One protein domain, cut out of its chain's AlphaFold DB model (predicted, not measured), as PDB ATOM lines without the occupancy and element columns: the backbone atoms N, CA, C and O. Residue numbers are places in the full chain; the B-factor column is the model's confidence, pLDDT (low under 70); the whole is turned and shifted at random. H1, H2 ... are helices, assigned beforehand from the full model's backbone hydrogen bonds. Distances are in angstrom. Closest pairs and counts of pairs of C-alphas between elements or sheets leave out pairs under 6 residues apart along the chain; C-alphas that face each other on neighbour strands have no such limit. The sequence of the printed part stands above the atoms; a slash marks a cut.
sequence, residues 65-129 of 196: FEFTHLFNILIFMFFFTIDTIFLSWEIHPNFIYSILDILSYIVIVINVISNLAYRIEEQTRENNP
ATOM      1  N   PHE A  65       1.681 -10.918 -22.273       49.28
ATOM      2  CA  PHE A  65       2.386 -11.549 -23.389       49.28
ATOM      3  C   PHE A  65       2.584 -10.584 -24.568       49.28
ATOM      4  O   PHE A  65       3.713 -10.432 -25.044       49.28
ATOM      5  N   GLU A  66       1.531  -9.878 -24.997       58.94
ATOM      6  CA  GLU A  66       1.653  -8.852 -26.042       58.94
ATOM      7  C   GLU A  66       2.600  -7.724 -25.621       58.94
ATOM      8  O   GLU A  66       3.432  -7.290 -26.420       58.94
ATOM      9  N   PHE A  67       2.558  -7.302 -24.355       57.78
ATOM     10  CA  PHE A  67       3.470  -6.288 -23.829       57.78
ATOM     11  C   PHE A  67       4.936  -6.714 -23.941       57.78
ATOM     12  O   PHE A  67       5.774  -5.957 -24.436       57.78
ATOM     13  N   THR A  68       5.247  -7.944 -23.532       63.03
ATOM     14  CA  THR A  68       6.612  -8.481 -23.616       63.03
ATOM     15  C   THR A  68       7.085  -8.519 -25.072       63.03
ATOM     16  O   THR A  68       8.230  -8.183 -25.379       63.03
ATOM     17  N   HIS A  69       6.186  -8.867 -25.996       63.31
ATOM     18  CA  HIS A  69       6.486  -8.906 -27.420       63.31
ATOM     19  C   HIS A  69       6.729  -7.508 -28.013       63.31
ATOM     20  O   HIS A  69       7.674  -7.326 -28.784       63.31
ATOM     21  N   LEU A  70       5.920  -6.512 -27.642       62.38
ATOM     22  CA  LEU A  70       6.084  -5.121 -28.076       62.38
ATOM     23  C   LEU A  70       7.365  -4.498 -27.517       62.38
ATOM     24  O   LEU A  70       8.078  -3.801 -28.237       62.38
ATOM     25  N   PHE A  71       7.695  -4.794 -26.261       69.50
ATOM     26  CA  PHE A  71       8.935  -4.351 -25.635       69.50
ATOM     27  C   PHE A  71      10.167  -4.917 -26.354       69.50
ATOM     28  O   PHE A  71      11.097  -4.174 -26.665       69.50
ATOM     29  N   ASN A  72      10.138  -6.202 -26.717       62.62
ATOM     30  CA  ASN A  72      11.206  -6.832 -27.496       62.62
ATOM     31  C   ASN A  72      11.357  -6.212 -28.896       62.62
ATOM     32  O   ASN A  72      12.481  -5.999 -29.350       62.62
ATOM     33  N   ILE A  73      10.249  -5.875 -29.569       70.19
ATOM     34  CA  ILE A  73      10.284  -5.172 -30.864       70.19
ATOM     35  C   ILE A  73      10.909  -3.782 -30.702       70.19
ATOM     36  O   ILE A  73      11.747  -3.391 -31.512       70.19
ATOM     37  N   LEU A  74      10.554  -3.046 -29.647       70.12
ATOM     38  CA  LEU A  74      11.109  -1.718 -29.387       70.12
ATOM     39  C   LEU A  74      12.622  -1.774 -29.128       70.12
ATOM     40  O   LEU A  74      13.369  -0.970 -29.681       70.12
ATOM     41  N   ILE A  75      13.073  -2.753 -28.341       70.19
ATOM     42  CA  ILE A  75      14.497  -3.024 -28.113       70.19
ATOM     43  C   ILE A  75      15.207  -3.322 -29.438       70.19
ATOM     44  O   ILE A  75      16.269  -2.766 -29.707       70.19
ATOM     45  N   PHE A  76      14.607  -4.152 -30.294       70.44
ATOM     46  CA  PHE A  76      15.167  -4.475 -31.605       70.44
ATOM     47  C   PHE A  76      15.289  -3.239 -32.509       70.44
ATOM     48  O   PHE A  76      16.334  -3.013 -33.119       70.44
ATOM     49  N   MET A  77      14.254  -2.392 -32.557       70.50
ATOM     50  CA  MET A  77      14.289  -1.138 -33.320       70.50
ATOM     51  C   MET A  77      15.348  -0.170 -32.779       70.50
ATOM     52  O   MET A  77      16.038   0.482 -33.561       70.50
ATOM     53  N   PHE A  78      15.523  -0.107 -31.458       70.19
ATOM     54  CA  PHE A  78      16.566   0.700 -30.829       70.19
ATOM     55  C   PHE A  78      17.972   0.222 -31.223       70.19
ATOM     56  O   PHE A  78      18.803   1.041 -31.619       70.19
ATOM     57  N   PHE A  79      18.224  -1.090 -31.219       65.81
ATOM     58  CA  PHE A  79      19.505  -1.642 -31.667       65.81
ATOM     59  C   PHE A  79      19.792  -1.360 -33.142       65.81
ATOM     60  O   PHE A  79      20.898  -0.939 -33.470       65.81
ATOM     61  N   PHE A  80      18.779  -1.450 -34.008       67.50
ATOM     62  CA  PHE A  80      18.925  -1.092 -35.419       67.50
ATOM     63  C   PHE A  80      19.341   0.379 -35.610       67.50
ATOM     64  O   PHE A  80      20.196   0.688 -36.437       67.50
ATOM     65  N   THR A  81      18.783   1.302 -34.817       67.44
ATOM     66  CA  THR A  81      19.187   2.721 -34.872       67.44
ATOM     67  C   THR A  81      20.598   2.955 -34.332       67.44
ATOM     68  O   THR A  81      21.352   3.747 -34.898       67.44
ATOM     69  N   ILE A  82      20.988   2.226 -33.289       64.56
ATOM     70  CA  ILE A  82      22.341   2.240 -32.732       64.56
ATOM     71  C   ILE A  82      23.352   1.814 -33.802       64.56
ATOM     72  O   ILE A  82      24.281   2.573 -34.075       64.56
ATOM     73  N   ASP A  83      23.117   0.702 -34.501       62.28
ATOM     74  CA  ASP A  83      24.012   0.208 -35.554       62.28
ATOM     75  C   ASP A  83      24.262   1.263 -36.647       62.28
ATOM     76  O   ASP A  83      25.401   1.466 -37.076       62.28
ATOM     77  N   THR A  84      23.227   2.019 -37.041       64.00
ATOM     78  CA  THR A  84      23.374   3.106 -38.028       64.00
ATOM     79  C   THR A  84      24.199   4.294 -37.523       64.00
ATOM     80  O   THR A  84      24.961   4.880 -38.293       64.00
ATOM     81  N   ILE A  85      24.102   4.636 -36.233       60.22
ATOM     82  CA  ILE A  85      24.891   5.711 -35.613       60.22
ATOM     83  C   ILE A  85      26.351   5.273 -35.464       60.22
ATOM     84  O   ILE A  85      27.263   6.043 -35.759       60.22
ATOM     85  N   PHE A  86      26.599   4.028 -35.067       57.38
ATOM     86  CA  PHE A  86      27.952   3.521 -34.861       57.38
ATOM     87  C   PHE A  86      28.744   3.350 -36.167       57.38
ATOM     88  O   PHE A  86      29.934   3.669 -36.191       57.38
ATOM     89  N   LEU A  87      28.083   2.956 -37.264       58.94
ATOM     90  CA  LEU A  87      28.677   2.953 -38.611       58.94
ATOM     91  C   LEU A  87      29.200   4.338 -39.029       58.94
ATOM     92  O   LEU A  87      30.149   4.424 -39.803       58.94
ATOM     93  N   SER A  88      28.617   5.419 -38.499       61.69
ATOM     94  CA  SER A  88      29.036   6.794 -38.797       61.69
ATOM     95  C   SER A  88      30.244   7.283 -37.983       61.69
ATOM     96  O   SER A  88      30.817   8.313 -38.323       61.69
ATOM     97  N   TRP A  89      30.638   6.574 -36.917       60.03
ATOM     98  CA  TRP A  89      31.698   6.989 -35.980       60.03
ATOM     99  C   TRP A  89      32.983   6.142 -36.078       60.03
ATOM    100  O   TRP A  89      33.849   6.257 -35.216       60.03
ATOM    101  N   GLU A  90      33.115   5.286 -37.102       64.44
ATOM    102  CA  GLU A  90      34.265   4.374 -37.309       64.44
ATOM    103  C   GLU A  90      34.609   3.494 -36.086       64.44
ATOM    104  O   GLU A  90      35.733   3.017 -35.918       64.44
ATOM    105  N   ILE A  91      33.633   3.242 -35.210       66.31
ATOM    106  CA  ILE A  91      33.816   2.372 -34.048       66.31
ATOM    107  C   ILE A  91      33.836   0.923 -34.536       66.31
ATOM    108  O   ILE A  91      32.941   0.479 -35.254       66.31
ATOM    109  N   HIS A  92      34.866   0.171 -34.142       71.25
ATOM    110  CA  HIS A  92      35.056  -1.187 -34.636       71.25
ATOM    111  C   HIS A  92      33.864  -2.096 -34.245       71.25
ATOM    112  O   HIS A  92      33.566  -2.220 -33.052       71.25
ATOM    113  N   PRO A  93      33.226  -2.802 -35.200       71.31
ATOM    114  CA  PRO A  93      31.976  -3.541 -34.980       71.31
ATOM    115  C   PRO A  93      32.059  -4.577 -33.852       71.31
ATOM    116  O   PRO A  93      31.138  -4.710 -33.054       71.31
ATOM    117  N   ASN A  94      33.204  -5.251 -33.705       74.38
ATOM    118  CA  ASN A  94      33.428  -6.226 -32.628       74.38
ATOM    119  C   ASN A  94      33.257  -5.648 -31.211       74.38
ATOM    120  O   ASN A  94      32.800  -6.356 -30.318       74.38
ATOM    121  N   PHE A  95      33.609  -4.375 -30.991       74.19
ATOM    122  CA  PHE A  95      33.427  -3.737 -29.685       74.19
ATOM    123  C   PHE A  95      31.938  -3.533 -29.381       74.19
ATOM    124  O   PHE A  95      31.487  -3.779 -28.265       74.19
ATOM    125  N   ILE A  96      31.152  -3.176 -30.395       69.81
ATOM    126  CA  ILE A  96      29.708  -2.965 -30.274       69.81
ATOM    127  C   ILE A  96      29.002  -4.287 -30.001       69.81
ATOM    128  O   ILE A  96      28.283  -4.379 -29.012       69.81
ATOM    129  N   TYR A  97      29.274  -5.331 -30.789       77.12
ATOM    130  CA  TYR A  97      28.689  -6.655 -30.553       77.12
ATOM    131  C   TYR A  97      28.996  -7.176 -29.145       77.12
ATOM    132  O   TYR A  97      28.101  -7.687 -28.484       77.12
ATOM    133  N   SER A  98      30.203  -6.928 -28.623       72.69
ATOM    134  CA  SER A  98      30.535  -7.305 -27.244       72.69
ATOM    135  C   SER A  98      29.691  -6.573 -26.189       72.69
ATOM    136  O   SER A  98      29.290  -7.175 -25.195       72.69
ATOM    137  N   ILE A  99      29.357  -5.297 -26.410       77.56
ATOM    138  CA  ILE A  99      28.469  -4.529 -25.525       77.56
ATOM    139  C   ILE A  99      27.026  -5.024 -25.654       77.56
ATOM    140  O   ILE A  99      26.345  -5.197 -24.644       77.56
ATOM    141  N   LEU A 100      26.563  -5.274 -26.881       77.12
ATOM    142  CA  LEU A 100      25.221  -5.785 -27.159       77.12
ATOM    143  C   LEU A 100      24.989  -7.157 -26.518       77.12
ATOM    144  O   LEU A 100      23.946  -7.365 -25.899       77.12
ATOM    145  N   ASP A 101      25.977  -8.048 -26.581       76.19
ATOM    146  CA  ASP A 101      25.925  -9.366 -25.947       76.19
ATOM    147  C   ASP A 101      25.823  -9.254 -24.421       76.19
ATOM    148  O   ASP A 101      25.000  -9.930 -23.798       76.19
ATOM    149  N   ILE A 102      26.597  -8.349 -23.809       79.81
ATOM    150  CA  ILE A 102      26.533  -8.085 -22.363       79.81
ATOM    151  C   ILE A 102      25.157  -7.530 -21.973       79.81
ATOM    152  O   ILE A 102      24.566  -7.982 -20.992       79.81
ATOM    153  N   LEU A 103      24.618  -6.575 -22.738       79.69
ATOM    154  CA  LEU A 103      23.296  -5.999 -22.479       79.69
ATOM    155  C   LEU A 103      22.181  -7.040 -22.631       79.69
ATOM    156  O   LEU A 103      21.305  -7.128 -21.772       79.69
ATOM    157  N   SER A 104      22.243  -7.863 -23.678       80.62
ATOM    158  CA  SER A 104      21.302  -8.960 -23.911       80.62
ATOM    159  C   SER A 104      21.335  -9.970 -22.762       80.62
ATOM    160  O   SER A 104      20.291 -10.336 -22.215       80.62
ATOM    161  N   TYR A 105      22.534 -10.340 -22.301       84.69
ATOM    162  CA  TYR A 105      22.710 -11.211 -21.142       84.69
ATOM    163  C   TYR A 105      22.099 -10.617 -19.863       84.69
ATOM    164  O   TYR A 105      21.380 -11.313 -19.146       84.69
ATOM    165  N   ILE A 106      22.310  -9.323 -19.595       82.88
ATOM    166  CA  ILE A 106      21.723  -8.632 -18.433       82.88
ATOM    167  C   ILE A 106      20.190  -8.674 -18.482       82.88
ATOM    168  O   ILE A 106      19.556  -8.987 -17.474       82.88
ATOM    169  N   VAL A 107      19.586  -8.408 -19.645       81.06
ATOM    170  CA  VAL A 107      18.125  -8.459 -19.821       81.06
ATOM    171  C   VAL A 107      17.585  -9.864 -19.543       81.06
ATOM    172  O   VAL A 107      16.595 -10.012 -18.825       81.06
ATOM    173  N   ILE A 108      18.254 -10.905 -20.052       82.25
ATOM    174  CA  ILE A 108      17.876 -12.302 -19.792       82.25
ATOM    175  C   ILE A 108      17.929 -12.602 -18.290       82.25
ATOM    176  O   ILE A 108      16.978 -13.166 -17.747       82.25
ATOM    177  N   VAL A 109      18.997 -12.192 -17.600       84.62
ATOM    178  CA  VAL A 109      19.148 -12.407 -16.152       84.62
ATOM    179  C   VAL A 109      18.040 -11.704 -15.367       84.62
ATOM    180  O   VAL A 109      17.439 -12.326 -14.491       84.62
ATOM    181  N   ILE A 110      17.713 -10.452 -15.704       83.44
ATOM    182  CA  ILE A 110      16.606  -9.715 -15.073       83.44
ATOM    183  C   ILE A 110      15.291 -10.474 -15.264       83.44
ATOM    184  O   ILE A 110      14.591 -10.725 -14.286       83.44
ATOM    185  N   ASN A 111      14.988 -10.915 -16.488       79.50
ATOM    186  CA  ASN A 111      13.766 -11.666 -16.778       79.50
ATOM    187  C   ASN A 111      13.684 -12.979 -15.987       79.50
ATOM    188  O   ASN A 111      12.621 -13.314 -15.465       79.50
ATOM    189  N   VAL A 112      14.795 -13.712 -15.859       86.56
ATOM    190  CA  VAL A 112      14.864 -14.947 -15.060       86.56
ATOM    191  C   VAL A 112      14.609 -14.656 -13.582       86.56
ATOM    192  O   VAL A 112      13.807 -15.353 -12.958       86.56
ATOM    193  N   ILE A 113      15.238 -13.617 -13.026       83.50
ATOM    194  CA  ILE A 113      15.048 -13.215 -11.627       83.50
ATOM    195  C   ILE A 113      13.599 -12.786 -11.386       83.50
ATOM    196  O   ILE A 113      12.986 -13.250 -10.429       83.50
ATOM    197  N   SER A 114      13.026 -11.958 -12.262       78.69
ATOM    198  CA  SER A 114      11.628 -11.528 -12.168       78.69
ATOM    199  C   SER A 114      10.659 -12.709 -12.253       78.69
ATOM    200  O   SER A 114       9.721 -12.781 -11.464       78.69
ATOM    201  N   ASN A 115      10.899 -13.669 -13.152       81.81
ATOM    202  CA  ASN A 115      10.069 -14.871 -13.270       81.81
ATOM    203  C   ASN A 115      10.154 -15.742 -12.008       81.81
ATOM    204  O   ASN A 115       9.135 -16.232 -11.522       81.81
ATOM    205  N   LEU A 116      11.357 -15.909 -11.452       82.69
ATOM    206  CA  LEU A 116      11.562 -16.659 -10.218       82.69
ATOM    207  C   LEU A 116      10.891 -15.970  -9.024       82.69
ATOM    208  O   LEU A 116      10.197 -16.632  -8.257       82.69
ATOM    209  N   ALA A 117      11.056 -14.653  -8.894       77.88
ATOM    210  CA  ALA A 117      10.415 -13.858  -7.852       77.88
ATOM    211  C   ALA A 117       8.887 -13.974  -7.926       77.88
ATOM    212  O   ALA A 117       8.254 -14.277  -6.919       77.88
ATOM    213  N   TYR A 118       8.317 -13.845  -9.129       78.94
ATOM    214  CA  TYR A 118       6.886 -14.027  -9.355       78.94
ATOM    215  C   TYR A 118       6.409 -15.427  -8.944       78.94
ATOM    216  O   TYR A 118       5.424 -15.548  -8.225       78.94
ATOM    217  N   ARG A 119       7.126 -16.499  -9.317       76.81
ATOM    218  CA  ARG A 119       6.762 -17.872  -8.907       76.81
ATOM    219  C   ARG A 119       6.801 -18.073  -7.394       76.81
ATOM    220  O   ARG A 119       5.946 -18.777  -6.863       76.81
ATOM    221  N   ILE A 120       7.783 -17.486  -6.711       74.69
ATOM    222  CA  ILE A 120       7.899 -17.560  -5.248       74.69
ATOM    223  C   ILE A 120       6.735 -16.814  -4.585       74.69
ATOM    224  O   ILE A 120       6.137 -17.328  -3.637       74.69
ATOM    225  N   GLU A 121       6.396 -15.625  -5.082       74.62
ATOM    226  CA  GLU A 121       5.259 -14.844  -4.590       74.62
ATOM    227  C   GLU A 121       3.936 -15.587  -4.819       74.62
ATOM    228  O   GLU A 121       3.145 -15.722  -3.886       74.62
ATOM    229  N   GLU A 122       3.740 -16.168  -6.004       74.94
ATOM    230  CA  GLU A 122       2.539 -16.931  -6.353       74.94
ATOM    231  C   GLU A 122       2.395 -18.195  -5.490       74.94
ATOM    232  O   GLU A 122       1.333 -18.430  -4.922       74.94
ATOM    233  N   GLN A 123       3.472 -18.960  -5.272       66.94
ATOM    234  CA  GLN A 123       3.455 -20.094  -4.335       66.94
ATOM    235  C   GLN A 123       3.176 -19.653  -2.896       66.94
ATOM    236  O   GLN A 123       2.518 -20.369  -2.139       66.94
ATOM    237  N   THR A 124       3.677 -18.490  -2.486       64.31
ATOM    238  CA  THR A 124       3.400 -17.948  -1.151       64.31
ATOM    239  C   THR A 124       1.931 -17.544  -1.034       64.31
ATOM    240  O   THR A 124       1.313 -17.820  -0.009       64.31
ATOM    241  N   ARG A 125       1.343 -16.973  -2.090       60.56
ATOM    242  CA  ARG A 125      -0.073 -16.590  -2.170       60.56
ATOM    243  C   ARG A 125      -1.011 -17.797  -2.218       60.56
ATOM    244  O   ARG A 125      -2.010 -17.818  -1.509       60.56
ATOM    245  N   GLU A 126      -0.665 -18.829  -2.981       57.41
ATOM    246  CA  GLU A 126      -1.418 -20.088  -3.049       57.41
ATOM    247  C   GLU A 126      -1.397 -20.825  -1.695       57.41
ATOM    248  O   GLU A 126      -2.414 -21.341  -1.219       57.41
ATOM    249  N   ASN A 127      -0.253 -20.799  -1.003       54.75
ATOM    250  CA  ASN A 127      -0.130 -21.379   0.334       54.75
ATOM    251  C   ASN A 127      -0.780 -20.513   1.429       54.75
ATOM    252  O   ASN A 127      -1.277 -21.059   2.424       54.75
ATOM    253  N   ASN A 128      -0.866 -19.197   1.219       49.78
ATOM    254  CA  ASN A 128      -1.447 -18.212   2.127       49.78
ATOM    255  C   ASN A 128      -2.645 -17.480   1.487       49.78
ATOM    256  O   ASN A 128      -2.549 -16.280   1.219       49.78
ATOM    257  N   PRO A 129      -3.775 -18.169   1.222       52.84
ATOM    258  CA  PRO A 129      -4.979 -17.480   0.790       52.84
ATOM    259  C   PRO A 129      -5.363 -16.489   1.885       52.84
ATOM    260  O   PRO A 129      -5.375 -16.859   3.065       52.84
TER     261      PRO A 129
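Overview. This is residues 65 to 129 of the 196 residues of the protein "XRE family transcriptional regulator" of Senegalia massiliensis (UniProt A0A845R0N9). Two long helices make a narrow, open V: H1 runs to a five-residue turn and the longer H2 folds back from it, running on past the beginning of H1. The free arms, residues 65 to 74 and 105 to 129, stick out. The printed part has 65 residues with two named helices, H1 then H2, and no named strand; the class is all helix. It is extended, a rod spanning 59 by 22 by 9 A, with a radius of gyration of the C-alphas of 17.5 A.

Along the chain. H1, residues 65 to 87, begins at C-alpha 65 (2.386, -11.549, -23.389) and measures 33.7 A. H2, residues 93 to 127, measures 51.0 A and ends at C-alpha 127 (-0.130, -21.379, 0.334).

Arrangement. H1 and H2 are near each other, with closest C-alphas 8.1 A apart and 9 pairs within 10 A. In both helices every O i to N i+4 pair is within hydrogen-bond range.

Size, cuts and confidence. The C-alphas farthest apart, of Glu 90 and Pro 129, are 58.9 A apart. The printed part has no cut, and its link is tight. Mean pLDDT of the printed part is 70.3; residues 65 to 72, 79 to 91, 96 and 123 to 129 are under 70.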